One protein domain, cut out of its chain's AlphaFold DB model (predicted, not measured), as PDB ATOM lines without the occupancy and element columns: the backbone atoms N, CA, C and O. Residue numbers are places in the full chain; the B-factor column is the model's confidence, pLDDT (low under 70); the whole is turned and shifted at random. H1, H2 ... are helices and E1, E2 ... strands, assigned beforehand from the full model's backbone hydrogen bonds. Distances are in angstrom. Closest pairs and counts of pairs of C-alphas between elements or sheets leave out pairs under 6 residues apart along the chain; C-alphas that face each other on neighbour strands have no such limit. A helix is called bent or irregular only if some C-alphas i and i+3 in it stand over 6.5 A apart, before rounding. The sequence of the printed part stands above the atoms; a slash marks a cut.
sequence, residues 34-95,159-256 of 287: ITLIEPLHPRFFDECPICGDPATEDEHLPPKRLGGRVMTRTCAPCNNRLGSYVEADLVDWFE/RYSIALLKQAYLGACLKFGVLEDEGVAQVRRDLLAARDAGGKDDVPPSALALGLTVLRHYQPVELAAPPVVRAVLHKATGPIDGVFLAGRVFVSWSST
ATOM      1  N   ILE A  34     -45.040 -11.656  -0.187       93.44
ATOM      2  CA  ILE A  34     -43.737 -12.313  -0.094       93.44
ATOM      3  C   ILE A  34     -43.887 -13.753  -0.570       93.44
ATOM      4  O   ILE A  34     -44.685 -14.512  -0.020       93.44
ATOM      5  N   THR A  35     -43.069 -14.160  -1.539       95.88
ATOM      6  CA  THR A  35     -42.933 -15.568  -1.920       95.88
ATOM      7  C   THR A  35     -41.780 -16.200  -1.153       95.88
ATOM      8  O   THR A  35     -40.641 -15.733  -1.214       95.88
ATOM      9  N   LEU A  36     -42.074 -17.288  -0.444       95.56
ATOM     10  CA  LEU A  36     -41.068 -18.142   0.177       95.56
ATOM     11  C   LEU A  36     -40.502 -19.091  -0.885       95.56
ATOM     12  O   LEU A  36     -41.261 -19.819  -1.518       95.56
ATOM     13  N   ILE A  37     -39.187 -19.058  -1.097       97.06
ATOM     14  CA  ILE A  37     -38.525 -19.781  -2.190       97.06
ATOM     15  C   ILE A  37     -38.003 -21.134  -1.713       97.06
ATOM     16  O   ILE A  37     -38.419 -22.174  -2.211       97.06
ATOM     17  N   GLU A  38     -37.079 -21.136  -0.750       96.25
ATOM     18  CA  GLU A  38     -36.451 -22.364  -0.251       96.25
ATOM     19  C   GLU A  38     -35.977 -22.199   1.203       96.25
ATOM     20  O   GLU A  38     -35.442 -21.141   1.561       96.25
ATOM     21  N   PRO A  39     -36.136 -23.221   2.063       97.06
ATOM     22  CA  PRO A  39     -35.473 -23.257   3.361       97.06
ATOM     23  C   PRO A  39     -33.951 -23.240   3.197       97.06
ATOM     24  O   PRO A  39     -33.398 -23.990   2.390       97.06
ATOM     25  N   LEU A  40     -33.261 -22.416   3.987       97.25
ATOM     26  CA  LEU A  40     -31.803 -22.459   4.054       97.25
ATOM     27  C   LEU A  40     -31.358 -23.500   5.082       97.25
ATOM     28  O   LEU A  40     -31.965 -23.643   6.145       97.25
ATOM     29  N   HIS A  41     -30.282 -24.213   4.763       96.94
ATOM     30  CA  HIS A  41     -29.740 -25.285   5.594       96.94
ATOM     31  C   HIS A  41     -28.500 -24.811   6.359       96.94
ATOM     32  O   HIS A  41     -27.826 -23.884   5.900       96.94
ATOM     33  N   PRO A  42     -28.185 -25.424   7.517       97.88
ATOM     34  CA  PRO A  42     -26.959 -25.112   8.231       97.88
ATOM     35  C   PRO A  42     -25.719 -25.321   7.356       97.88
ATOM     36  O   PRO A  42     -25.610 -26.326   6.654       97.88
ATOM     37  N   ARG A  43     -24.771 -24.390   7.440       97.75
ATOM     38  CA  ARG A  43     -23.463 -24.473   6.792       97.75
ATOM     39  C   ARG A  43     -22.415 -23.973   7.769       97.75
ATOM     40  O   ARG A  43     -22.457 -22.821   8.180       97.75
ATOM     41  N   PHE A  44     -21.491 -24.848   8.139       97.50
ATOM     42  CA  PHE A  44     -20.419 -24.539   9.078       97.50
ATOM     43  C   PHE A  44     -19.156 -24.209   8.294       97.50
ATOM     44  O   PHE A  44     -18.696 -25.020   7.495       97.50
ATOM     45  N   PHE A  45     -18.646 -22.998   8.488       96.06
ATOM     46  CA  PHE A  45     -17.395 -22.542   7.893       96.06
ATOM     47  C   PHE A  45     -16.252 -22.780   8.877       96.06
ATOM     48  O   PHE A  45     -16.465 -22.666  10.084       96.06
ATOM     49  N   ASP A  46     -15.058 -23.075   8.365       97.25
ATOM     50  CA  ASP A  46     -13.838 -23.150   9.181       97.25
ATOM     51  C   ASP A  46     -13.326 -21.747   9.546       97.25
ATOM     52  O   ASP A  46     -12.789 -21.522  10.631       97.25
ATOM     53  N   GLU A  47     -13.568 -20.782   8.659       97.81
ATOM     54  CA  GLU A  47     -13.257 -19.368   8.837       97.81
ATOM     55  C   GLU A  47     -14.534 -18.555   9.051       97.81
ATOM     56  O   GLU A  47     -15.589 -18.803   8.465       97.81
ATOM     57  N   CYS A  48     -14.448 -17.548   9.911       98.00
ATOM     58  CA  CYS A  48     -15.556 -16.687  10.266       98.00
ATOM     59  C   CYS A  48     -15.969 -15.881   9.032       98.00
ATOM     60  O   CYS A  48     -15.193 -15.032   8.585       98.00
ATOM     61  N   PRO A  49     -17.212 -16.019   8.535       97.25
ATOM     62  CA  PRO A  49     -17.649 -15.314   7.331       97.25
ATOM     63  C   PRO A  49     -17.612 -13.785   7.485       97.25
ATOM     64  O   PRO A  49     -17.657 -13.064   6.496       97.25
ATOM     65  N   ILE A  50     -17.543 -13.259   8.713       97.62
ATOM     66  CA  ILE A  50     -17.504 -11.814   8.982       97.62
ATOM     67  C   ILE A  50     -16.067 -11.277   8.915       97.62
ATOM     68  O   ILE A  50     -15.815 -10.294   8.218       97.62
ATOM     69  N   CYS A  51     -15.119 -11.901   9.621       97.19
ATOM     70  CA  CYS A  51     -13.765 -11.355   9.794       97.19
ATOM     71  C   CYS A  51     -12.639 -12.192   9.170       97.19
ATOM     72  O   CYS A  51     -11.568 -11.641   8.966       97.19
ATOM     73  N   GLY A  52     -12.871 -13.463   8.835       96.81
ATOM     74  CA  GLY A  52     -11.847 -14.394   8.346       96.81
ATOM     75  C   GLY A  52     -11.095 -15.167   9.439       96.81
ATOM     76  O   GLY A  52     -10.425 -16.139   9.129       96.81
ATOM     77  N   ASP A  53     -11.228 -14.799  10.719       97.94
ATOM     78  CA  ASP A  53     -10.611 -15.558  11.825       97.94
ATOM     79  C   ASP A  53     -11.223 -16.962  11.961       97.94
ATOM     80  O   ASP A  53     -12.384 -17.138  11.593       97.94
ATOM     81  N   PRO A  54     -10.549 -17.940  12.592       98.31
ATOM     82  CA  PRO A  54     -11.127 -19.262  12.840       98.31
ATOM     83  C   PRO A  54     -12.519 -19.216  13.499       98.31
ATOM     84  O   PRO A  54     -12.745 -18.511  14.491       98.31
ATOM     85  N   ALA A  55     -13.467 -19.974  12.949       97.88
ATOM     86  CA  ALA A  55     -14.855 -20.001  13.395       97.88
ATOM     87  C   ALA A  55     -15.075 -21.062  14.485       97.88
ATOM     88  O   ALA A  55     -15.291 -22.243  14.212       97.88
ATOM     89  N   THR A  56     -15.027 -20.632  15.745       97.31
ATOM     90  CA  THR A  56     -15.072 -21.523  16.916       97.31
ATOM     91  C   THR A  56     -16.420 -21.564  17.631       97.31
ATOM     92  O   THR A  56     -16.653 -22.484  18.408       97.31
ATOM     93  N   GLU A  57     -17.305 -20.594  17.391       97.88
ATOM     94  CA  GLU A  57     -18.563 -20.437  18.126       97.88
ATOM     95  C   GLU A  57     -19.777 -20.735  17.259       97.88
ATOM     96  O   GLU A  57     -19.891 -20.240  16.136       97.88
ATOM     97  N   ASP A  58     -20.725 -21.484  17.814       97.81
ATOM     98  CA  ASP A  58     -22.003 -21.755  17.168       97.81
ATOM     99  C   ASP A  58     -22.863 -20.480  17.087       97.81
ATOM    100  O   ASP A  58     -23.190 -19.821  18.080       97.81
ATOM    101  N   GLU A  59     -23.291 -20.149  15.874       97.69
ATOM    102  CA  GLU A  59     -24.054 -18.949  15.558       97.69
ATOM    103  C   GLU A  59     -25.515 -19.308  15.281       97.69
ATOM    104  O   GLU A  59     -25.829 -20.162  14.441       97.69
ATOM    105  N   HIS A  60     -26.426 -18.632  15.985       96.94
ATOM    106  CA  HIS A  60     -27.857 -18.812  15.777       96.94
ATOM    107  C   HIS A  60     -28.370 -17.854  14.702       96.94
ATOM    108  O   HIS A  60     -28.125 -16.654  14.793       96.94
ATOM    109  N   LEU A  61     -29.142 -18.366  13.740       95.31
ATOM    110  CA  LEU A  61     -29.768 -17.549  12.698       95.31
ATOM    111  C   LEU A  61     -31.288 -17.795  12.656       95.31
ATOM    112  O   LEU A  61     -31.695 -18.914  12.342       95.31
ATOM    113  N   PRO A  62     -32.148 -16.805  12.983       93.88
ATOM    114  CA  PRO A  62     -31.837 -15.575  13.733       93.88
ATOM    115  C   PRO A  62     -31.349 -15.866  15.176       93.88
ATOM    116  O   PRO A  62     -31.230 -17.035  15.551       93.88
ATOM    117  N   PRO A  63     -31.117 -14.865  16.053       93.31
ATOM    118  CA  PRO A  63     -30.791 -15.135  17.451       93.31
ATOM    119  C   PRO A  63     -31.805 -16.077  18.114       93.31
ATOM    120  O   PRO A  63     -33.011 -15.990  17.871       93.31
ATOM    121  N   LYS A  64     -31.338 -16.950  19.016       91.25
ATOM    122  CA  LYS A  64     -32.164 -17.984  19.680       91.25
ATOM    123  C   LYS A  64     -33.469 -17.447  20.278       91.25
ATOM    124  O   LYS A  64     -34.500 -18.114  20.237       91.25
ATOM    125  N   ARG A  65     -33.443 -16.228  20.833       87.12
ATOM    126  CA  ARG A  65     -34.625 -15.573  21.429       87.12
ATOM    127  C   ARG A  65     -35.721 -15.252  20.412       87.12
ATOM    128  O   ARG A  65     -36.876 -15.152  20.800       87.12
ATOM    129  N   LEU A  66     -35.366 -15.145  19.136       87.69
ATOM    130  CA  LEU A  66     -36.292 -14.927  18.026       87.69
ATOM    131  C   LEU A  66     -36.799 -16.235  17.407       87.69
ATOM    132  O   LEU A  66     -37.516 -16.199  16.413       87.69
ATOM    133  N   GLY A  67     -36.453 -17.385  17.996       87.06
ATOM    134  CA  GLY A  67     -36.819 -18.706  17.487       87.06
ATOM    135  C   GLY A  67     -35.803 -19.307  16.518       87.06
ATOM    136  O   GLY A  67     -36.082 -20.349  15.929       87.06
ATOM    137  N   GLY A  68     -34.632 -18.686  16.351       91.12
ATOM    138  CA  GLY A  68     -33.584 -19.266  15.524       91.12
ATOM    139  C   GLY A  68     -32.842 -20.417  16.196       91.12
ATOM    140  O   GLY A  68     -32.983 -20.697  17.392       91.12
ATOM    141  N   ARG A  69     -32.057 -21.114  15.383       94.88
ATOM    142  CA  ARG A  69     -31.289 -22.313  15.740       94.88
ATOM    143  C   ARG A  69     -29.850 -22.120  15.287       94.88
ATOM    144  O   ARG A  69     -29.584 -21.187  14.535       94.88
ATOM    145  N   VAL A  70     -28.939 -22.978  15.736       97.25
ATOM    146  CA  VAL A  70     -27.561 -22.976  15.228       97.25
ATOM    147  C   VAL A  70     -27.592 -23.290  13.733       97.25
ATOM    148  O   VAL A  70     -28.079 -24.349  13.341       97.25
ATOM    149  N   MET A  71     -27.112 -22.351  12.917       98.00
ATOM    150  CA  MET A  71     -27.098 -22.474  11.453       98.00
ATOM    151  C   MET A  71     -25.688 -22.369  10.867       98.00
ATOM    152  O   MET A  71     -25.466 -22.814   9.748       98.00
ATOM    153  N   THR A  72     -24.738 -21.777  11.586       98.06
ATOM    154  CA  THR A  72     -23.355 -21.598  11.128       98.06
ATOM    155  C   THR A  72     -22.415 -21.469  12.327       98.06
ATOM    156  O   THR A  72     -22.859 -21.569  13.473       98.06
ATOM    157  N   ARG A  73     -21.126 -21.238  12.074       98.06
ATOM    158  CA  ARG A  73     -20.139 -20.807  13.065       98.06
ATOM    159  C   ARG A  73     -19.544 -19.447  12.718       98.06
ATOM    160  O   ARG A  73     -19.443 -19.073  11.550       98.06
ATOM    161  N   THR A  74     -19.149 -18.713  13.749       98.25
ATOM    162  CA  THR A  74     -18.380 -17.464  13.661       98.25
ATOM    163  C   THR A  74     -17.263 -17.477  14.712       98.25
ATOM    164  O   THR A  74     -17.176 -18.392  15.530       98.25
ATOM    165  N   CYS A  75     -16.354 -16.502  14.688       98.50
ATOM    166  CA  CYS A  75     -15.348 -16.374  15.745       98.50
ATOM    167  C   CYS A  75     -15.959 -15.770  17.024       98.50
ATOM    168  O   CYS A  75     -16.913 -14.984  16.967       98.50
ATOM    169  N   ALA A  76     -15.364 -16.071  18.182       97.94
ATOM    170  CA  ALA A  76     -15.856 -15.591  19.474       97.94
ATOM    171  C   ALA A  76     -15.993 -14.057  19.589       97.94
ATOM    172  O   ALA A  76     -17.005 -13.606  20.137       97.94
ATOM    173  N   PRO A  77     -15.066 -13.227  19.066       97.50
ATOM    174  CA  PRO A  77     -15.249 -11.775  19.053       97.50
ATOM    175  C   PRO A  77     -16.493 -11.327  18.277       97.50
ATOM    176  O   PRO A  77     -17.279 -10.536  18.798       97.50
ATOM    177  N   CYS A  78     -16.701 -11.841  17.060       98.25
ATOM    178  CA  CYS A  78     -17.857 -11.486  16.234       98.25
ATOM    179  C   CYS A  78     -19.170 -11.965  16.864       98.25
ATOM    180  O   CYS A  78     -20.115 -11.183  16.935       98.25
ATOM    181  N   ASN A  79     -19.225 -13.206  17.358       96.94
ATOM    182  CA  ASN A  79     -20.419 -13.766  17.995       96.94
ATOM    183  C   ASN A  79     -20.827 -12.941  19.232       96.94
ATOM    184  O   ASN A  79     -21.919 -12.373  19.285       96.94
ATOM    185  N   ASN A  80     -19.906 -12.779  20.188       96.12
ATOM    186  CA  ASN A  80     -20.213 -12.183  21.488       96.12
ATOM    187  C   ASN A  80     -20.400 -10.662  21.431       96.12
ATOM    188  O   ASN A  80     -21.325 -10.122  22.053       96.12
ATOM    189  N   ARG A  81     -19.536  -9.937  20.705       97.06
ATOM    190  CA  ARG A  81     -19.624  -8.469  20.660       97.06
ATOM    191  C   ARG A  81     -20.806  -8.006  19.828       97.06
ATOM    192  O   ARG A  81     -21.568  -7.183  20.312       97.06
ATOM    193  N   LEU A  82     -21.050  -8.584  18.650       97.12
ATOM    194  CA  LEU A  82     -22.254  -8.234  17.885       97.12
ATOM    195  C   LEU A  82     -23.525  -8.671  18.627       97.12
ATOM    196  O   LEU A  82     -24.491  -7.909  18.686       97.12
ATOM    197  N   GLY A  83     -23.504  -9.840  19.274       94.56
ATOM    198  CA  GLY A  83     -24.611 -10.305  20.111       94.56
ATOM    199  C   GLY A  83     -24.981  -9.315  21.223       94.56
ATOM    200  O   GLY A  83     -26.151  -8.984  21.426       94.56
ATOM    201  N   SER A  84     -23.979  -8.789  21.931       94.12
ATOM    202  CA  SER A  84     -24.194  -7.840  23.031       94.12
ATOM    203  C   SER A  84     -24.448  -6.402  22.569       94.12
ATOM    204  O   SER A  84     -25.261  -5.706  23.183       94.12
ATOM    205  N   TYR A  85     -23.788  -5.948  21.501       96.38
ATOM    206  CA  TYR A  85     -23.852  -4.557  21.061       96.38
ATOM    207  C   TYR A  85     -25.065  -4.260  20.187       96.38
ATOM    208  O   TYR A  85     -25.694  -3.220  20.377       96.38
ATOM    209  N   VAL A  86     -25.429  -5.167  19.275       96.38
ATOM    210  CA  VAL A  86     -26.471  -4.904  18.270       96.38
ATOM    211  C   VAL A  86     -27.663  -5.856  18.346       96.38
ATOM    212  O   VAL A  86     -28.808  -5.414  18.230       96.38
ATOM    213  N   GLU A  87     -27.457  -7.150  18.607       96.19
ATOM    214  CA  GLU A  87     -28.570  -8.114  18.583       96.19
ATOM    215  C   GLU A  87     -29.529  -7.968  19.767       96.19
ATOM    216  O   GLU A  87     -30.709  -8.306  19.652       96.19
ATOM    217  N   ALA A  88     -29.065  -7.420  20.892       92.94
ATOM    218  CA  ALA A  88     -29.935  -7.096  22.016       92.94
ATOM    219  C   ALA A  88     -31.059  -6.122  21.609       92.94
ATOM    220  O   ALA A  88     -32.221  -6.371  21.934       92.94
ATOM    221  N   ASP A  89     -30.741  -5.068  20.842       94.62
ATOM    222  CA  ASP A  89     -31.760  -4.141  20.329       94.62
ATOM    223  C   ASP A  89     -32.645  -4.795  19.272       94.62
ATOM    224  O   ASP A  89     -33.826  -4.475  19.205       94.62
ATOM    225  N   LEU A  90     -32.127  -5.735  18.474       94.94
ATOM    226  CA  LEU A  90     -32.956  -6.504  17.541       94.94
ATOM    227  C   LEU A  90     -34.014  -7.329  18.275       94.94
ATOM    228  O   LEU A  90     -35.177  -7.338  17.870       94.94
ATOM    229  N   VAL A  91     -33.637  -7.986  19.371       92.44
ATOM    230  CA  VAL A  91     -34.590  -8.748  20.182       92.44
ATOM    231  C   VAL A  91     -35.637  -7.837  20.814       92.44
ATOM    232  O   VAL A  91     -36.828  -8.133  20.735       92.44
ATOM    233  N   ASP A  92     -35.211  -6.717  21.400       92.94
ATOM    234  CA  ASP A  92     -36.136  -5.767  22.015       92.94
ATOM    235  C   ASP A  92     -37.044  -5.092  20.971       92.94
ATOM    236  O   ASP A  92     -38.239  -4.943  21.214       92.94
ATOM    237  N   TRP A  93     -36.527  -4.761  19.782       92.56
ATOM    238  CA  TRP A  93     -37.319  -4.263  18.652       92.56
ATOM    239  C   TRP A  93     -38.390  -5.284  18.287       92.56
ATOM    240  O   TRP A  93     -39.577  -4.959  18.271       92.56
ATOM    241  N   PHE A  94     -37.992  -6.528  18.043       89.31
ATOM    242  CA  PHE A  94     -38.884  -7.586  17.592       89.31
ATOM    243  C   PHE A  94     -40.011  -7.907  18.582       89.31
ATOM    244  O   PHE A  94     -41.138  -8.163  18.164       89.31
ATOM    245  N   GLU A  95     -39.730  -7.891  19.885       89.19
ATOM    246  CA  GLU A  95     -40.725  -8.169  20.933       89.19
ATOM    247  C   GLU A  95     -41.563  -6.934  21.325       89.19
ATOM    248  O   GLU A  95     -42.369  -7.020  22.258       89.19
ATOM    249  N   ARG A 159     -28.583   0.197  15.747       95.44
ATOM    250  CA  ARG A 159     -28.100  -1.075  16.299       95.44
ATOM    251  C   ARG A 159     -28.938  -2.261  15.834       95.44
ATOM    252  O   ARG A 159     -28.373  -3.218  15.309       95.44
ATOM    253  N   TYR A 160     -30.271  -2.206  15.922       95.38
ATOM    254  CA  TYR A 160     -31.068  -3.331  15.420       95.38
ATOM    255  C   TYR A 160     -30.972  -3.488  13.895       95.38
ATOM    256  O   TYR A 160     -31.042  -4.613  13.406       95.38
ATOM    257  N   SER A 161     -30.781  -2.404  13.132       95.81
ATOM    258  CA  SER A 161     -30.553  -2.484  11.684       95.81
ATOM    259  C   SER A 161     -29.237  -3.193  11.359       95.81
ATOM    260  O   SER A 161     -29.224  -4.050  10.480       95.81
ATOM    261  N   ILE A 162     -28.144  -2.902  12.075       97.38
ATOM    262  CA  ILE A 162     -26.855  -3.598  11.896       97.38
ATOM    263  C   ILE A 162     -26.996  -5.084  12.241       97.38
ATOM    264  O   ILE A 162     -26.474  -5.943  11.532       97.38
ATOM    265  N   ALA A 163     -27.752  -5.414  13.290       97.94
ATOM    266  CA  ALA A 163     -28.058  -6.804  13.599       97.94
ATOM    267  C   ALA A 163     -28.838  -7.486  12.460       97.94
ATOM    268  O   ALA A 163     -28.504  -8.611  12.106       97.94
ATOM    269  N   LEU A 164     -29.825  -6.818  11.847       97.75
ATOM    270  CA  LEU A 164     -30.540  -7.337  10.670       97.75
ATOM    271  C   LEU A 164     -29.610  -7.503   9.461       97.75
ATOM    272  O   LEU A 164     -29.709  -8.517   8.775       97.75
ATOM    273  N   LEU A 165     -28.673  -6.572   9.244       97.44
ATOM    274  CA  LEU A 165     -27.636  -6.689   8.215       97.44
ATOM    275  C   LEU A 165     -26.781  -7.939   8.440       97.44
ATOM    276  O   LEU A 165     -26.585  -8.715   7.507       97.44
ATOM    277  N   LYS A 166     -26.348  -8.190   9.685       98.12
ATOM    278  CA  LYS A 166     -25.658  -9.432  10.066       98.12
ATOM    279  C   LYS A 166     -26.506 -10.656   9.708       98.12
ATOM    280  O   LYS A 166     -25.987 -11.586   9.097       98.12
ATOM    281  N   GLN A 167     -27.798 -10.658  10.058       97.94
ATOM    282  CA  GLN A 167     -28.671 -11.804   9.787       97.94
ATOM    283  C   GLN A 167     -28.840 -12.066   8.282       97.94
ATOM    284  O   GLN A 167     -28.762 -13.211   7.838       97.94
ATOM    285  N   ALA A 168     -29.049 -11.004   7.499       97.38
ATOM    286  CA  ALA A 168     -29.187 -11.076   6.050       97.38
ATOM    287  C   ALA A 168     -27.896 -11.573   5.386       97.38
ATOM    288  O   ALA A 168     -27.951 -12.488   4.563       97.38
ATOM    289  N   TYR A 169     -26.748 -11.032   5.801       97.44
ATOM    290  CA  TYR A 169     -25.429 -11.428   5.317       97.44
ATOM    291  C   TYR A 169     -25.128 -12.900   5.599       97.44
ATOM    292  O   TYR A 169     -24.821 -13.655   4.682       97.44
ATOM    293  N   LEU A 170     -25.290 -13.344   6.849       97.81
ATOM    294  CA  LEU A 170     -25.075 -14.747   7.198       97.81
ATOM    295  C   LEU A 170     -26.044 -15.666   6.448       97.81
ATOM    296  O   LEU A 170     -25.635 -16.732   5.998       97.81
ATOM    297  N   GLY A 171     -27.295 -15.244   6.244       97.31
ATOM    298  CA  GLY A 171     -28.257 -15.968   5.413       97.31
ATOM    299  C   GLY A 171     -27.804 -16.099   3.956       97.31
ATOM    300  O   GLY A 171     -27.908 -17.178   3.378       97.31
ATOM    301  N   ALA A 172     -27.232 -15.040   3.376       96.25
ATOM    302  CA  ALA A 172     -26.613 -15.110   2.054       96.25
ATOM    303  C   ALA A 172     -25.421 -16.083   2.050       96.25
ATOM    304  O   ALA A 172     -25.323 -16.921   1.153       96.25
ATOM    305  N   CYS A 173     -24.580 -16.067   3.091       97.25
ATOM    306  CA  CYS A 173     -23.468 -17.008   3.210       97.25
ATOM    307  C   CYS A 173     -23.919 -18.470   3.294       97.25
ATOM    308  O   CYS A 173     -23.303 -19.335   2.673       97.25
ATOM    309  N   LEU A 174     -25.014 -18.769   4.004       97.56
ATOM    310  CA  LEU A 174     -25.582 -20.122   4.029       97.56
ATOM    311  C   LEU A 174     -25.924 -20.609   2.615       97.56
ATOM    312  O   LEU A 174     -25.654 -21.763   2.281       97.56
ATOM    313  N   LYS A 175     -26.487 -19.727   1.778       96.69
ATOM    314  CA  LYS A 175     -26.905 -20.067   0.415       96.69
ATOM    315  C   LYS A 175     -25.735 -20.154  -0.564       96.69
ATOM    316  O   LYS A 175     -25.668 -21.106  -1.338       96.69
ATOM    317  N   PHE A 176     -24.848 -19.166  -0.556       95.31
ATOM    318  CA  PHE A 176     -23.861 -18.959  -1.619       95.31
ATOM    319  C   PHE A 176     -22.423 -19.286  -1.201       95.31
ATOM    320  O   PHE A 176     -21.552 -19.433  -2.050       95.31
ATOM    321  N   GLY A 177     -22.170 -19.482   0.093       95.81
ATOM    322  CA  GLY A 177     -20.819 -19.515   0.652       95.81
ATOM    323  C   GLY A 177     -20.337 -18.126   1.058       95.81
ATOM    324  O   GLY A 177     -21.085 -17.153   0.986       95.81
ATOM    325  N   VAL A 178     -19.097 -18.038   1.537       93.69
ATOM    326  CA  VAL A 178     -18.495 -16.742   1.870       93.69
ATOM    327  C   VAL A 178     -18.388 -15.924   0.584       93.69
ATOM    328  O   VAL A 178     -17.846 -16.397  -0.409       93.69
ATOM    329  N   LEU A 179     -18.978 -14.731   0.597       89.06
ATOM    330  CA  LEU A 179     -19.018 -13.835  -0.554       89.06
ATOM    331  C   LEU A 179     -17.818 -12.873  -0.495       89.06
ATOM    332  O   LEU A 179     -17.439 -12.425   0.591       89.06
ATOM    333  N   GLU A 180     -17.237 -12.541  -1.649       86.75
ATOM    334  CA  GLU A 180     -15.972 -11.786  -1.739       86.75
ATOM    335  C   GLU A 180     -16.058 -10.490  -2.569       86.75
ATOM    336  O   GLU A 180     -15.050  -9.815  -2.756       86.75
ATOM    337  N   ASP A 181     -17.240 -10.104  -3.059       85.44
ATOM    338  CA  ASP A 181     -17.396  -8.878  -3.852       85.44
ATOM    339  C   ASP A 181     -17.255  -7.578  -3.026       85.44
ATOM    340  O   ASP A 181     -17.338  -7.565  -1.794       85.44
ATOM    341  N   GLU A 182     -17.046  -6.446  -3.711       77.88
ATOM    342  CA  GLU A 182     -16.837  -5.137  -3.066       77.88
ATOM    343  C   GLU A 182     -18.030  -4.670  -2.215       77.88
ATOM    344  O   GLU A 182     -17.837  -4.027  -1.175       77.88
ATOM    345  N   GLY A 183     -19.259  -5.003  -2.623       75.94
ATOM    346  CA  GLY A 183     -20.467  -4.674  -1.869       75.94
ATOM    347  C   GLY A 183     -20.496  -5.416  -0.536       75.94
ATOM    348  O   GLY A 183     -20.755  -4.826   0.518       75.94
ATOM    349  N   VAL A 184     -20.126  -6.694  -0.558       86.31
ATOM    350  CA  VAL A 184     -19.964  -7.524   0.637       86.31
ATOM    351  C   VAL A 184     -18.806  -7.050   1.511       86.31
ATOM    352  O   VAL A 184     -18.923  -7.059   2.740       86.31
ATOM    353  N   ALA A 185     -17.711  -6.569   0.922       91.06
ATOM    354  CA  ALA A 185     -16.613  -5.997   1.692       91.06
ATOM    355  C   ALA A 185     -17.084  -4.807   2.552       91.06
ATOM    356  O   ALA A 185     -16.658  -4.684   3.702       91.06
ATOM    357  N   GLN A 186     -18.003  -3.968   2.053       92.94
ATOM    358  CA  GLN A 186     -18.597  -2.895   2.860       92.94
ATOM    359  C   GLN A 186     -19.494  -3.433   3.980       92.94
ATOM    360  O   GLN A 186     -19.403  -2.948   5.105       92.94
ATOM    361  N   VAL A 187     -20.306  -4.463   3.717       94.69
ATOM    362  CA  VAL A 187     -21.103  -5.127   4.766       94.69
ATOM    363  C   VAL A 187     -20.200  -5.628   5.895       94.69
ATOM    364  O   VAL A 187     -20.462  -5.357   7.067       94.69
ATOM    365  N   ARG A 188     -19.100  -6.310   5.557       96.69
ATOM    366  CA  ARG A 188     -18.124  -6.793   6.542       96.69
ATOM    367  C   ARG A 188     -17.489  -5.635   7.310       96.69
ATOM    368  O   ARG A 188     -17.413  -5.720   8.530       96.69
ATOM    369  N   ARG A 189     -17.100  -4.540   6.645       96.75
ATOM    370  CA  ARG A 189     -16.574  -3.335   7.317       96.75
ATOM    371  C   ARG A 189     -17.548  -2.776   8.353       96.75
ATOM    372  O   ARG A 189     -17.129  -2.530   9.479       96.75
ATOM    373  N   ASP A 190     -18.826  -2.635   8.011       96.62
ATOM    374  CA  ASP A 190     -19.843  -2.106   8.930       96.62
ATOM    375  C   ASP A 190     -20.036  -3.025  10.149       96.62
ATOM    376  O   ASP A 190     -20.131  -2.558  11.288       96.62
ATOM    377  N   LEU A 191     -20.033  -4.347   9.935       98.25
ATOM    378  CA  LEU A 191     -20.104  -5.330  11.018       98.25
ATOM    379  C   LEU A 191     -18.854  -5.300  11.909       98.25
ATOM    380  O   LEU A 191     -18.970  -5.364  13.131       98.25
ATOM    381  N   LEU A 192     -17.661  -5.179  11.329       98.56
ATOM    382  CA  LEU A 192     -16.413  -5.073  12.090       98.56
ATOM    383  C   LEU A 192     -16.361  -3.771  12.893       98.56
ATOM    384  O   LEU A 192     -16.023  -3.802  14.070       98.56
ATOM    385  N   ALA A 193     -16.793  -2.651  12.311       98.19
ATOM    386  CA  ALA A 193     -16.876  -1.373  13.009       98.19
ATOM    387  C   ALA A 193     -17.828  -1.444  14.216       98.19
ATOM    388  O   ALA A 193     -17.505  -0.945  15.292       98.19
ATOM    389  N   ALA A 194     -18.969  -2.129  14.075       98.06
ATOM    390  CA  ALA A 194     -19.868  -2.377  15.198       98.06
ATOM    391  C   ALA A 194     -19.251  -3.304  16.259       98.06
ATOM    392  O   ALA A 194     -19.421  -3.055  17.447       98.06
ATOM    393  N   ARG A 195     -18.521  -4.353  15.858       98.12
ATOM    394  CA  ARG A 195     -17.801  -5.269  16.767       98.12
ATOM    395  C   ARG A 195     -16.698  -4.553  17.554       98.12
ATOM    396  O   ARG A 195     -16.470  -4.872  18.723       98.12
ATOM    397  N   ASP A 196     -16.002  -3.625  16.912       98.19
ATOM    398  CA  ASP A 196     -14.802  -2.975  17.444       98.19
ATOM    399  C   ASP A 196     -15.094  -1.671  18.198       98.19
ATOM    400  O   ASP A 196     -14.174  -1.069  18.750       98.19
ATOM    401  N   ALA A 197     -16.365  -1.265  18.281       97.62
ATOM    402  CA  ALA A 197     -16.801  -0.125  19.080       97.62
ATOM    403  C   ALA A 197     -16.371  -0.251  20.558       97.62
ATOM    404  O   ALA A 197     -16.342  -1.346  21.125       97.62
ATOM    405  N   GLY A 198     -16.067   0.885  21.198       95.50
ATOM    406  CA  GLY A 198     -15.652   0.942  22.611       95.50
ATOM    407  C   GLY A 198     -16.756   0.535  23.594       95.50
ATOM    408  O   GLY A 198     -16.482   0.056  24.697       95.50
ATOM    409  N   GLY A 199     -18.010   0.655  23.167       94.44
ATOM    410  CA  GLY A 199     -19.184   0.262  23.917       94.44
ATOM    411  C   GLY A 199     -20.434   0.273  23.048       94.44
ATOM    412  O   GLY A 199     -20.425   0.689  21.890       94.44
ATOM    413  N   LYS A 200     -21.549  -0.172  23.637       92.12
ATOM    414  CA  LYS A 200     -22.845  -0.269  22.951       92.12
ATOM    415  C   LYS A 200     -23.296   1.068  22.354       92.12
ATOM    416  O   LYS A 200     -23.968   1.084  21.327       92.12
ATOM    417  N   ASP A 201     -22.988   2.170  23.026       90.62
ATOM    418  CA  ASP A 201     -23.410   3.514  22.622       90.62
ATOM    419  C   ASP A 201     -22.434   4.164  21.624       90.62
ATOM    420  O   ASP A 201     -22.788   5.155  20.997       90.62
ATOM    421  N   ASP A 202     -21.264   3.550  21.403       95.12
ATOM    422  CA  ASP A 202     -20.244   3.997  20.444       95.12
ATOM    423  C   ASP A 202     -20.351   3.278  19.087       95.12
ATOM    424  O   ASP A 202     -19.496   3.449  18.218       95.12
ATOM    425  N   VAL A 203     -21.372   2.432  18.899       95.62
ATOM    426  CA  VAL A 203     -21.580   1.692  17.646       95.62
ATOM    427  C   VAL A 203     -21.878   2.682  16.511       95.62
ATOM    428  O   VAL A 203     -22.908   3.363  16.561       95.62
ATOM    429  N   PRO A 204     -21.031   2.752  15.466       95.38
ATOM    430  CA  PRO A 204     -21.192   3.736  14.406       95.38
ATOM    431  C   PRO A 204     -22.422   3.444  13.533       95.38
ATOM    432  O   PRO A 204     -22.868   2.294  13.435       95.38
ATOM    433  N   PRO A 205     -22.993   4.471  12.880       93.81
ATOM    434  CA  PRO A 205     -24.086   4.283  11.943       93.81
ATOM    435  C   PRO A 205     -23.668   3.509  10.688       93.81
ATOM    436  O   PRO A 205     -22.600   3.756  10.136       93.81
ATOM    437  N   SER A 206     -24.546   2.626  10.197       92.88
ATOM    438  CA  SER A 206     -24.380   1.933   8.908       92.88
ATOM    439  C   SER A 206     -25.477   2.340   7.923       92.88
ATOM    440  O   SER A 206     -26.649   1.986   8.085       92.88
ATOM    441  N   ALA A 207     -25.099   3.061   6.863       91.75
ATOM    442  CA  ALA A 207     -26.025   3.451   5.798       91.75
ATOM    443  C   ALA A 207     -26.616   2.226   5.077       91.75
ATOM    444  O   ALA A 207     -27.807   2.214   4.756       91.75
ATOM    445  N   LEU A 208     -25.814   1.168   4.889       91.88
ATOM    446  CA  LEU A 208     -26.283  -0.092   4.315       91.88
ATOM    447  C   LEU A 208     -27.369  -0.722   5.182       91.88
ATOM    448  O   LEU A 208     -28.448  -1.028   4.677       91.88
ATOM    449  N   ALA A 209     -27.121  -0.858   6.485       94.75
ATOM    450  CA  ALA A 209     -28.069  -1.446   7.420       94.75
ATOM    451  C   ALA A 209     -29.388  -0.654   7.500       94.75
ATOM    452  O   ALA A 209     -30.474  -1.229   7.607       94.75
ATOM    453  N   LEU A 210     -29.312   0.676   7.435       93.44
ATOM    454  CA  LEU A 210     -30.473   1.567   7.500       93.44
ATOM    455  C   LEU A 210     -31.301   1.604   6.206       93.44
ATOM    456  O   LEU A 210     -32.498   1.915   6.253       93.44
ATOM    457  N   GLY A 211     -30.674   1.295   5.070       92.56
ATOM    458  CA  GLY A 211     -31.318   1.185   3.762       92.56
ATOM    459  C   GLY A 211     -31.907  -0.198   3.453       92.56
ATOM    460  O   GLY A 211     -32.481  -0.380   2.380       92.56
ATOM    461  N   LEU A 212     -31.804  -1.169   4.370       94.56
ATOM    462  CA  LEU A 212     -32.448  -2.475   4.214       94.56
ATOM    463  C   LEU A 212     -33.976  -2.338   4.160       94.56
ATOM    464  O   LEU A 212     -34.589  -1.580   4.921       94.56
ATOM    465  N   THR A 213     -34.609  -3.136   3.299       94.31
ATOM    466  CA  THR A 213     -36.056  -3.347   3.344       94.31
ATOM    467  C   THR A 213     -36.359  -4.404   4.395       94.31
ATOM    468  O   THR A 213     -35.912  -5.545   4.286       94.31
ATOM    469  N   VAL A 214     -37.128  -4.019   5.412       94.06
ATOM    470  CA  VAL A 214     -37.470  -4.874   6.551       94.06
ATOM    471  C   VAL A 214     -38.983  -4.911   6.704       94.06
ATOM    472  O   VAL A 214     -39.605  -3.859   6.842       94.06
ATOM    473  N   LEU A 215     -39.569  -6.109   6.713       92.38
ATOM    474  CA  LEU A 215     -41.000  -6.308   6.955       92.38
ATOM    475  C   LEU A 215     -41.200  -7.247   8.135       92.38
ATOM    476  O   LEU A 215     -40.477  -8.232   8.285       92.38
ATOM    477  N   ARG A 216     -42.200  -6.953   8.965       89.50
ATOM    478  CA  ARG A 216     -42.613  -7.820  10.068       89.50
ATOM    479  C   ARG A 216     -43.899  -8.541   9.709       89.50
ATOM    480  O   ARG A 216     -44.851  -7.935   9.232       89.50
ATOM    481  N   HIS A 217     -43.923  -9.824  10.011       87.19
ATOM    482  CA  HIS A 217     -45.079 -10.683   9.899       87.19
ATOM    483  C   HIS A 217     -45.706 -10.856  11.287       87.19
ATOM    484  O   HIS A 217     -45.053 -11.303  12.232       87.19
ATOM    485  N   TYR A 218     -46.969 -10.448  11.401       81.69
ATOM    486  CA  TYR A 218     -47.712 -10.406  12.663       81.69
ATOM    487  C   TYR A 218     -48.684 -11.576  12.837       81.69
ATOM    488  O   TYR A 218     -49.244 -11.735  13.921       81.69
ATOM    489  N   GLN A 219     -48.900 -12.398  11.804       75.19
ATOM    490  CA  GLN A 219     -49.774 -13.561  11.939       75.19
ATOM    491  C   GLN A 219     -49.060 -14.686  12.709       75.19
ATOM    492  O   GLN A 219     -47.823 -14.715  12.782       75.19
ATOM    493  N   PRO A 220     -49.818 -15.614  13.322       69.25
ATOM    494  CA  PRO A 220     -49.246 -16.790  13.956       69.25
ATOM    495  C   PRO A 220     -48.315 -17.531  12.997       69.25
ATOM    496  O   PRO A 220     -48.627 -17.732  11.828       69.25
ATOM    497  N   VAL A 221     -47.158 -17.937  13.512       69.50
ATOM    498  CA  VAL A 221     -46.187 -18.720  12.746       69.50
ATOM    499  C   VAL A 221     -46.343 -20.171  13.137       69.50
ATOM    500  O   VAL A 221     -46.396 -20.477  14.331       69.50
ATOM    501  N   GLU A 222     -46.378 -21.053  12.146       68.12
ATOM    502  CA  GLU A 222     -46.377 -22.490  12.377       68.12
ATOM    503  C   GLU A 222     -45.138 -22.915  13.177       68.12
ATOM    504  O   GLU A 222     -44.009 -22.513  12.888       68.12
ATOM    505  N   LEU A 223     -45.337 -23.759  14.193       60.16
ATOM    506  CA  LEU A 223     -44.278 -24.203  15.111       60.16
ATOM    507  C   LEU A 223     -43.123 -24.950  14.411       60.16
ATOM    508  O   LEU A 223     -42.034 -25.055  14.978       60.16
ATOM    509  N   ALA A 224     -43.344 -25.449  13.191       68.56
ATOM    510  CA  ALA A 224     -42.373 -26.192  12.391       68.56
ATOM    511  C   ALA A 224     -41.675 -25.354  11.298       68.56
ATOM    512  O   ALA A 224     -40.914 -25.916  10.511       68.56
ATOM    513  N   ALA A 225     -41.898 -24.036  11.241       78.12
ATOM    514  CA  ALA A 225     -41.295 -23.196  10.210       78.12
ATOM    515  C   ALA A 225     -39.748 -23.247  10.259       78.12
ATOM    516  O   ALA A 225     -39.164 -23.177  11.350       78.12
ATOM    517  N   PRO A 226     -39.060 -23.343   9.103       89.44
ATOM    518  CA  PRO A 226     -37.607 -23.256   9.053       89.44
ATOM    519  C   PRO A 226     -37.100 -21.945   9.678       89.44
ATOM    520  O   PRO A 226     -37.747 -20.902   9.542       89.44
ATOM    521  N   PRO A 227     -35.933 -21.961  10.350       91.75
ATOM    522  CA  PRO A 227     -35.419 -20.774  11.026       91.75
ATOM    523  C   PRO A 227     -35.030 -19.668  10.039       91.75
ATOM    524  O   PRO A 227     -35.103 -18.494  10.390       91.75
ATOM    525  N   VAL A 228     -34.652 -20.027   8.809       95.81
ATOM    526  CA  VAL A 228     -34.321 -19.087   7.734       95.81
ATOM    527  C   VAL A 228     -34.806 -19.650   6.404       95.81
ATOM    528  O   VAL A 228     -34.560 -20.814   6.085       95.81
ATOM    529  N   VAL A 229     -35.489 -18.819   5.625       96.81
ATOM    530  CA  VAL A 229     -36.018 -19.153   4.298       96.81
ATOM    531  C   VAL A 229     -35.583 -18.059   3.329       96.81
ATOM    532  O   VAL A 229     -35.726 -16.881   3.650       96.81
ATOM    533  N   ARG A 230     -35.053 -18.401   2.152       97.44
ATOM    534  CA  ARG A 230     -34.870 -17.411   1.083       97.44
ATOM    535  C   ARG A 230     -36.246 -16.953   0.616       97.44
ATOM    536  O   ARG A 230     -37.115 -17.785   0.360       97.44
ATOM    537  N   ALA A 231     -36.435 -15.652   0.483       97.31
ATOM    538  CA  ALA A 231     -37.718 -15.080   0.118       97.31
ATOM    539  C   ALA A 231     -37.558 -13.929  -0.875       97.31
ATOM    540  O   ALA A 231     -36.509 -13.287  -0.933       97.31
ATOM    541  N   VAL A 232     -38.623 -13.663  -1.624       97.06
ATOM    542  CA  VAL A 232     -38.721 -12.537  -2.554       97.06
ATOM    543  C   VAL A 232     -39.922 -11.692  -2.165       97.06
ATOM    544  O   VAL A 232     -41.035 -12.201  -2.063       97.06
ATOM    545  N   LEU A 233     -39.683 -10.405  -1.942       96.00
ATOM    546  CA  LEU A 233     -40.720  -9.399  -1.754       96.00
ATOM    547  C   LEU A 233     -41.108  -8.810  -3.111       96.00
ATOM    548  O   LEU A 233     -40.249  -8.293  -3.827       96.00
ATOM    549  N   HIS A 234     -42.400  -8.821  -3.430       94.62
ATOM    550  CA  HIS A 234     -42.921  -8.239  -4.667       94.62
ATOM    551  C   HIS A 234     -43.275  -6.765  -4.469       94.62
ATOM    552  O   HIS A 234     -44.068  -6.413  -3.595       94.62
ATOM    553  N   LYS A 235     -42.682  -5.886  -5.284       90.00
ATOM    554  CA  LYS A 235     -43.025  -4.458  -5.352       90.00
ATOM    555  C   LYS A 235     -43.271  -4.041  -6.794       90.00
ATOM    556  O   LYS A 235     -42.670  -4.587  -7.713       90.00
ATOM    557  N   ALA A 236     -44.060  -2.982  -6.974       87.75
ATOM    558  CA  ALA A 236     -44.273  -2.357  -8.280       87.75
ATOM    559  C   ALA A 236     -42.961  -1.895  -8.950       87.75
ATOM    560  O   ALA A 236     -42.852  -1.898 -10.168       87.75
ATOM    561  N   THR A 237     -41.947  -1.536  -8.155       88.00
ATOM    562  CA  THR A 237     -40.615  -1.125  -8.632       88.00
ATOM    563  C   THR A 237     -39.698  -2.292  -9.013       88.00
ATOM    564  O   THR A 237     -38.570  -2.056  -9.431       88.00
ATOM    565  N   GLY A 238     -40.141  -3.537  -8.824       90.06
ATOM    566  CA  GLY A 238     -39.357  -4.751  -9.045       90.06
ATOM    567  C   GLY A 238     -39.206  -5.610  -7.781       90.06
ATOM    568  O   GLY A 238     -39.369  -5.106  -6.663       90.06
ATOM    569  N   PRO A 239     -38.915  -6.914  -7.945       94.38
ATOM    570  CA  PRO A 239     -38.751  -7.841  -6.832       94.38
ATOM    571  C   PRO A 239     -37.498  -7.526  -6.005       94.38
ATOM    572  O   PRO A 239     -36.489  -7.055  -6.529       94.38
ATOM    573  N   ILE A 240     -37.559  -7.813  -4.705       95.69
ATOM    574  CA  ILE A 240     -36.440  -7.661  -3.771       95.69
ATOM    575  C   ILE A 240     -36.152  -9.014  -3.116       95.69
ATOM    576  O   ILE A 240     -36.966  -9.512  -2.339       95.69
ATOM    577  N   ASP A 241     -34.980  -9.587  -3.394       95.88
ATOM    578  CA  ASP A 241     -34.491 -10.802  -2.736       95.88
ATOM    579  C   ASP A 241     -34.034 -10.537  -1.293       95.88
ATOM    580  O   ASP A 241     -33.478  -9.485  -0.948       95.88
ATOM    581  N   GLY A 242     -34.230 -11.538  -0.440       96.94
ATOM    582  CA  GLY A 242     -33.797 -11.503   0.945       96.94
ATOM    583  C   GLY A 242     -34.012 -12.815   1.683       96.94
ATOM    584  O   GLY A 242     -34.174 -13.888   1.097       96.94
ATOM    585  N   VAL A 243     -34.035 -12.713   3.007       97.31
ATOM    586  CA  VAL A 243     -34.312 -13.826   3.915       97.31
ATOM    587  C   VAL A 243     -35.512 -13.532   4.793       97.31
ATOM    588  O   VAL A 243     -35.694 -12.423   5.291       97.31
ATOM    589  N   PHE A 244     -36.310 -14.566   5.020       95.81
ATOM    590  CA  PHE A 244     -37.387 -14.593   5.986       95.81
ATOM    591  C   PHE A 244     -36.934 -15.362   7.228       95.81
ATOM    592  O   PHE A 244     -36.666 -16.565   7.187       95.81
ATOM    593  N   LEU A 245     -36.796 -14.638   8.333       94.56
ATOM    594  CA  LEU A 245     -36.223 -15.089   9.592       94.56
ATOM    595  C   LEU A 245     -37.329 -15.567  10.534       94.56
ATOM    596  O   LEU A 245     -38.241 -14.807  10.870       94.56
ATOM    597  N   ALA A 246     -37.224 -16.822  10.971       89.56
ATOM    598  CA  ALA A 246     -38.107 -17.507  11.913       89.56
ATOM    599  C   ALA A 246     -39.608 -17.370  11.597       89.56
ATOM    600  O   ALA A 246     -40.432 -17.325  12.511       89.56
ATOM    601  N   GLY A 247     -39.959 -17.248  10.312       88.88
ATOM    602  CA  GLY A 247     -41.333 -17.031   9.858       88.88
ATOM    603  C   GLY A 247     -41.913 -15.647  10.190       88.88
ATOM    604  O   GLY A 247     -43.132 -15.477  10.177       88.88
ATOM    605  N   ARG A 248     -41.075 -14.672  10.569       88.44
ATOM    606  CA  ARG A 248     -41.524 -13.428  11.220       88.44
ATOM    607  C   ARG A 248     -40.956 -12.146  10.648       88.44
ATOM    608  O   ARG A 248     -41.612 -11.117  10.750       88.44
ATOM    609  N   VAL A 249     -39.731 -12.150  10.135       93.06
ATOM    610  CA  VAL A 249     -39.103 -10.917   9.645       93.06
ATOM    611  C   VAL A 249     -38.481 -11.168   8.296       93.06
ATOM    612  O   VAL A 249     -37.593 -12.002   8.178       93.06
ATOM    613  N   PHE A 250     -38.927 -10.428   7.293       95.88
ATOM    614  CA  PHE A 250     -38.221 -10.339   6.026       95.88
ATOM    615  C   PHE A 250     -37.147  -9.260   6.122       95.88
ATOM    616  O   PHE A 250     -37.420  -8.167   6.622       95.88
ATOM    617  N   VAL A 251     -35.956  -9.565   5.621       97.12
ATOM    618  CA  VAL A 251     -34.846  -8.623   5.469       97.12
ATOM    619  C   VAL A 251     -34.260  -8.808   4.078       97.12
ATOM    620  O   VAL A 251     -33.892  -9.925   3.718       97.12
ATOM    621  N   SER A 252     -34.163  -7.729   3.305       96.56
ATOM    622  CA  SER A 252     -33.523  -7.766   1.988       96.56
ATOM    623  C   SER A 252     -32.023  -8.056   2.082       96.56
ATOM    624  O   SER A 252     -31.371  -7.696   3.062       96.56
ATOM    625  N   TRP A 253     -31.455  -8.685   1.052       92.81
ATOM    626  CA  TRP A 253     -29.997  -8.819   0.918       92.81
ATOM    627  C   TRP A 253     -29.336  -7.547   0.397       92.81
ATOM    628  O   TRP A 253     -28.187  -7.266   0.724       92.81
ATOM    629  N   SER A 254     -30.070  -6.770  -0.395       86.56
ATOM    630  CA  SER A 254     -29.628  -5.479  -0.904       86.56
ATOM    631  C   SER A 254     -30.175  -4.328  -0.064       86.56
ATOM    632  O   SER A 254     -31.208  -4.433   0.604       86.56
ATOM    633  N   SER A 255     -29.463  -3.207  -0.110       82.69
ATOM    634  CA  SER A 255     -29.843  -1.956   0.535       82.69
ATOM    635  C   SER A 255     -30.116  -0.903  -0.530       82.69
ATOM    636  O   SER A 255     -29.348  -0.766  -1.482       82.69
ATOM    637  N   THR A 256     -31.188  -0.132  -0.370       76.19
ATOM    638  CA  THR A 256     -31.345   1.109  -1.132       76.19
ATOM    639  C   THR A 256     -30.541   2.187  -0.415       76.19
ATOM    640  O   THR A 256     -30.980   2.700   0.620       76.19
TER     641      THR A 256
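Overview. This is residues 34 to 95 and 159 to 256 of the 287 residues of the protein "HNH endonuclease" of Micromonospora orduensis (UniProt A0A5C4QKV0). A helix, H2, runs through the middle of a rounded body, with a strongly twisted sheet of five strands, E1 E5 E6 E7 E4, covering one side of it. Round its other sides lie the helices H1 and H3, the short helix H4, and a small two-stranded hairpin, E2 and E3, which packs on H2 and on the beginning of H1. The printed part has 160 residues, with four named helices and seven named strands in the order E1 E2 E3 H1 H2 H3 H4 E4 E5 E6 E7, and its class is mixed, helices and strands. Both sheets are antiparallel. The whole is compact, with a radius of gyration of the C-alphas of 14.5 A and spans of 39 by 32 by 30 A.

Along the chain. E1, residues 34 to 39, begins at C-alpha 34 at (-43.737, -12.313, -0.094) and is 14.1 A long from first to last C-alpha. E2 is residues 57 to 61, 12.8 A, and E3 is residues 69 to 74, 13.9 A. H1, residues 76 to 94, is 24.5 A long and has a kink of 45 degrees near residue 86; it is irregular, but only just, with C-alphas 85 and 88 6.7 A apart. H2, residues 159 to 176, begins at C-alpha 159 at (-28.100, -1.075, 16.299) and is 25.7 A long. H3 is residues 182 to 196, 20.7 A, and H4 is residues 207 to 210, 5.1 A. E4 is residues 212 to 216, 12.9 A; E5 is residues 228 to 233, 15.0 A; E6 is residues 240 to 245, 15.3 A. E7, residues 249 to 255, is 15.8 A long and ends at C-alpha 255 at (-29.843, -1.956, 0.535).

Arrangement. H2 is the hub, touching H1, H3 and H4. It is on the sheet E1 E5 E6 E7 E4 at a height over the sheet of 8.0 A, two layers with a helix on one face of a sheet. It is only just over E6, E7 and E4, with 3 of its C-alphas falling on each, and runs across the strands, at 81 degrees to E4 on the local plane. The closest C-alphas of H2 and E7 are those of Ala 168 and Trp 253, 5.7 A apart. In the sheet, E1 and E4 are edge strands. N 37 and O 230 of E1 and E5 are 2.8 A apart, within hydrogen-bond range, as are N 231 and O 242 of the hairpin E5 and E6 at 2.9 A, N 245 and O 249 of the hairpin E6 and E7 at 2.8 A, and N 250 and O 215 of E7 and E4 at 2.9 A. E5 E6 E7 form a meander, each strand the antiparallel neighbour of the one before, and with E4, the antiparallel neighbour of E7, they form a Greek key. With its residues 159 to 164 alone H2 touches H1 at a steep tilt of 64 degrees, opposite ways; their closest C-alphas, of Leu 90 and Tyr 160, are 4.3 A apart. With residues 162 to 169 alone it touches H3 at a steep tilt of 47 degrees, opposite ways, closest at the C-alphas of Lys 166 and Leu 191, 7.0 A. H3, with residues 191 to 196 alone, touches H1 about perpendicular, at 89 degrees, the closest C-alphas being those of Arg 81 and Arg 195, 5.4 A. H4 touches residues 161 to 165 of H2, closest at the C-alphas of Ser 161 and Ala 209, 5.0 A, and only grazes the sheet. In the hairpin E2 and E3, N 59 and O 72 are 2.8 A apart, within hydrogen-bond range; the closest C-alphas of E2 and H2, of Leu 61 and Gln 167, are 6.5 A apart. Every O i to N i+4 pair is within hydrogen-bond range in H2 and H3, 12 of 15 are in H1, and H4 is too short for such a pair.

Size, cuts and confidence. The two C-alphas farthest apart, of Thr 56 and Ala 236, are 43.1 A apart. Residues 96 to 158 are not printed, and C-alphas 95 and 159 stand 15.2 A apart across this cut, which the link from H1 to H2 crosses. The links from E1 to E2, with 17 residues, and from E4 to E5, with 11 residues, are long. The mean pLDDT of the printed part is 93.3, and residues 220 to 224 are under 70.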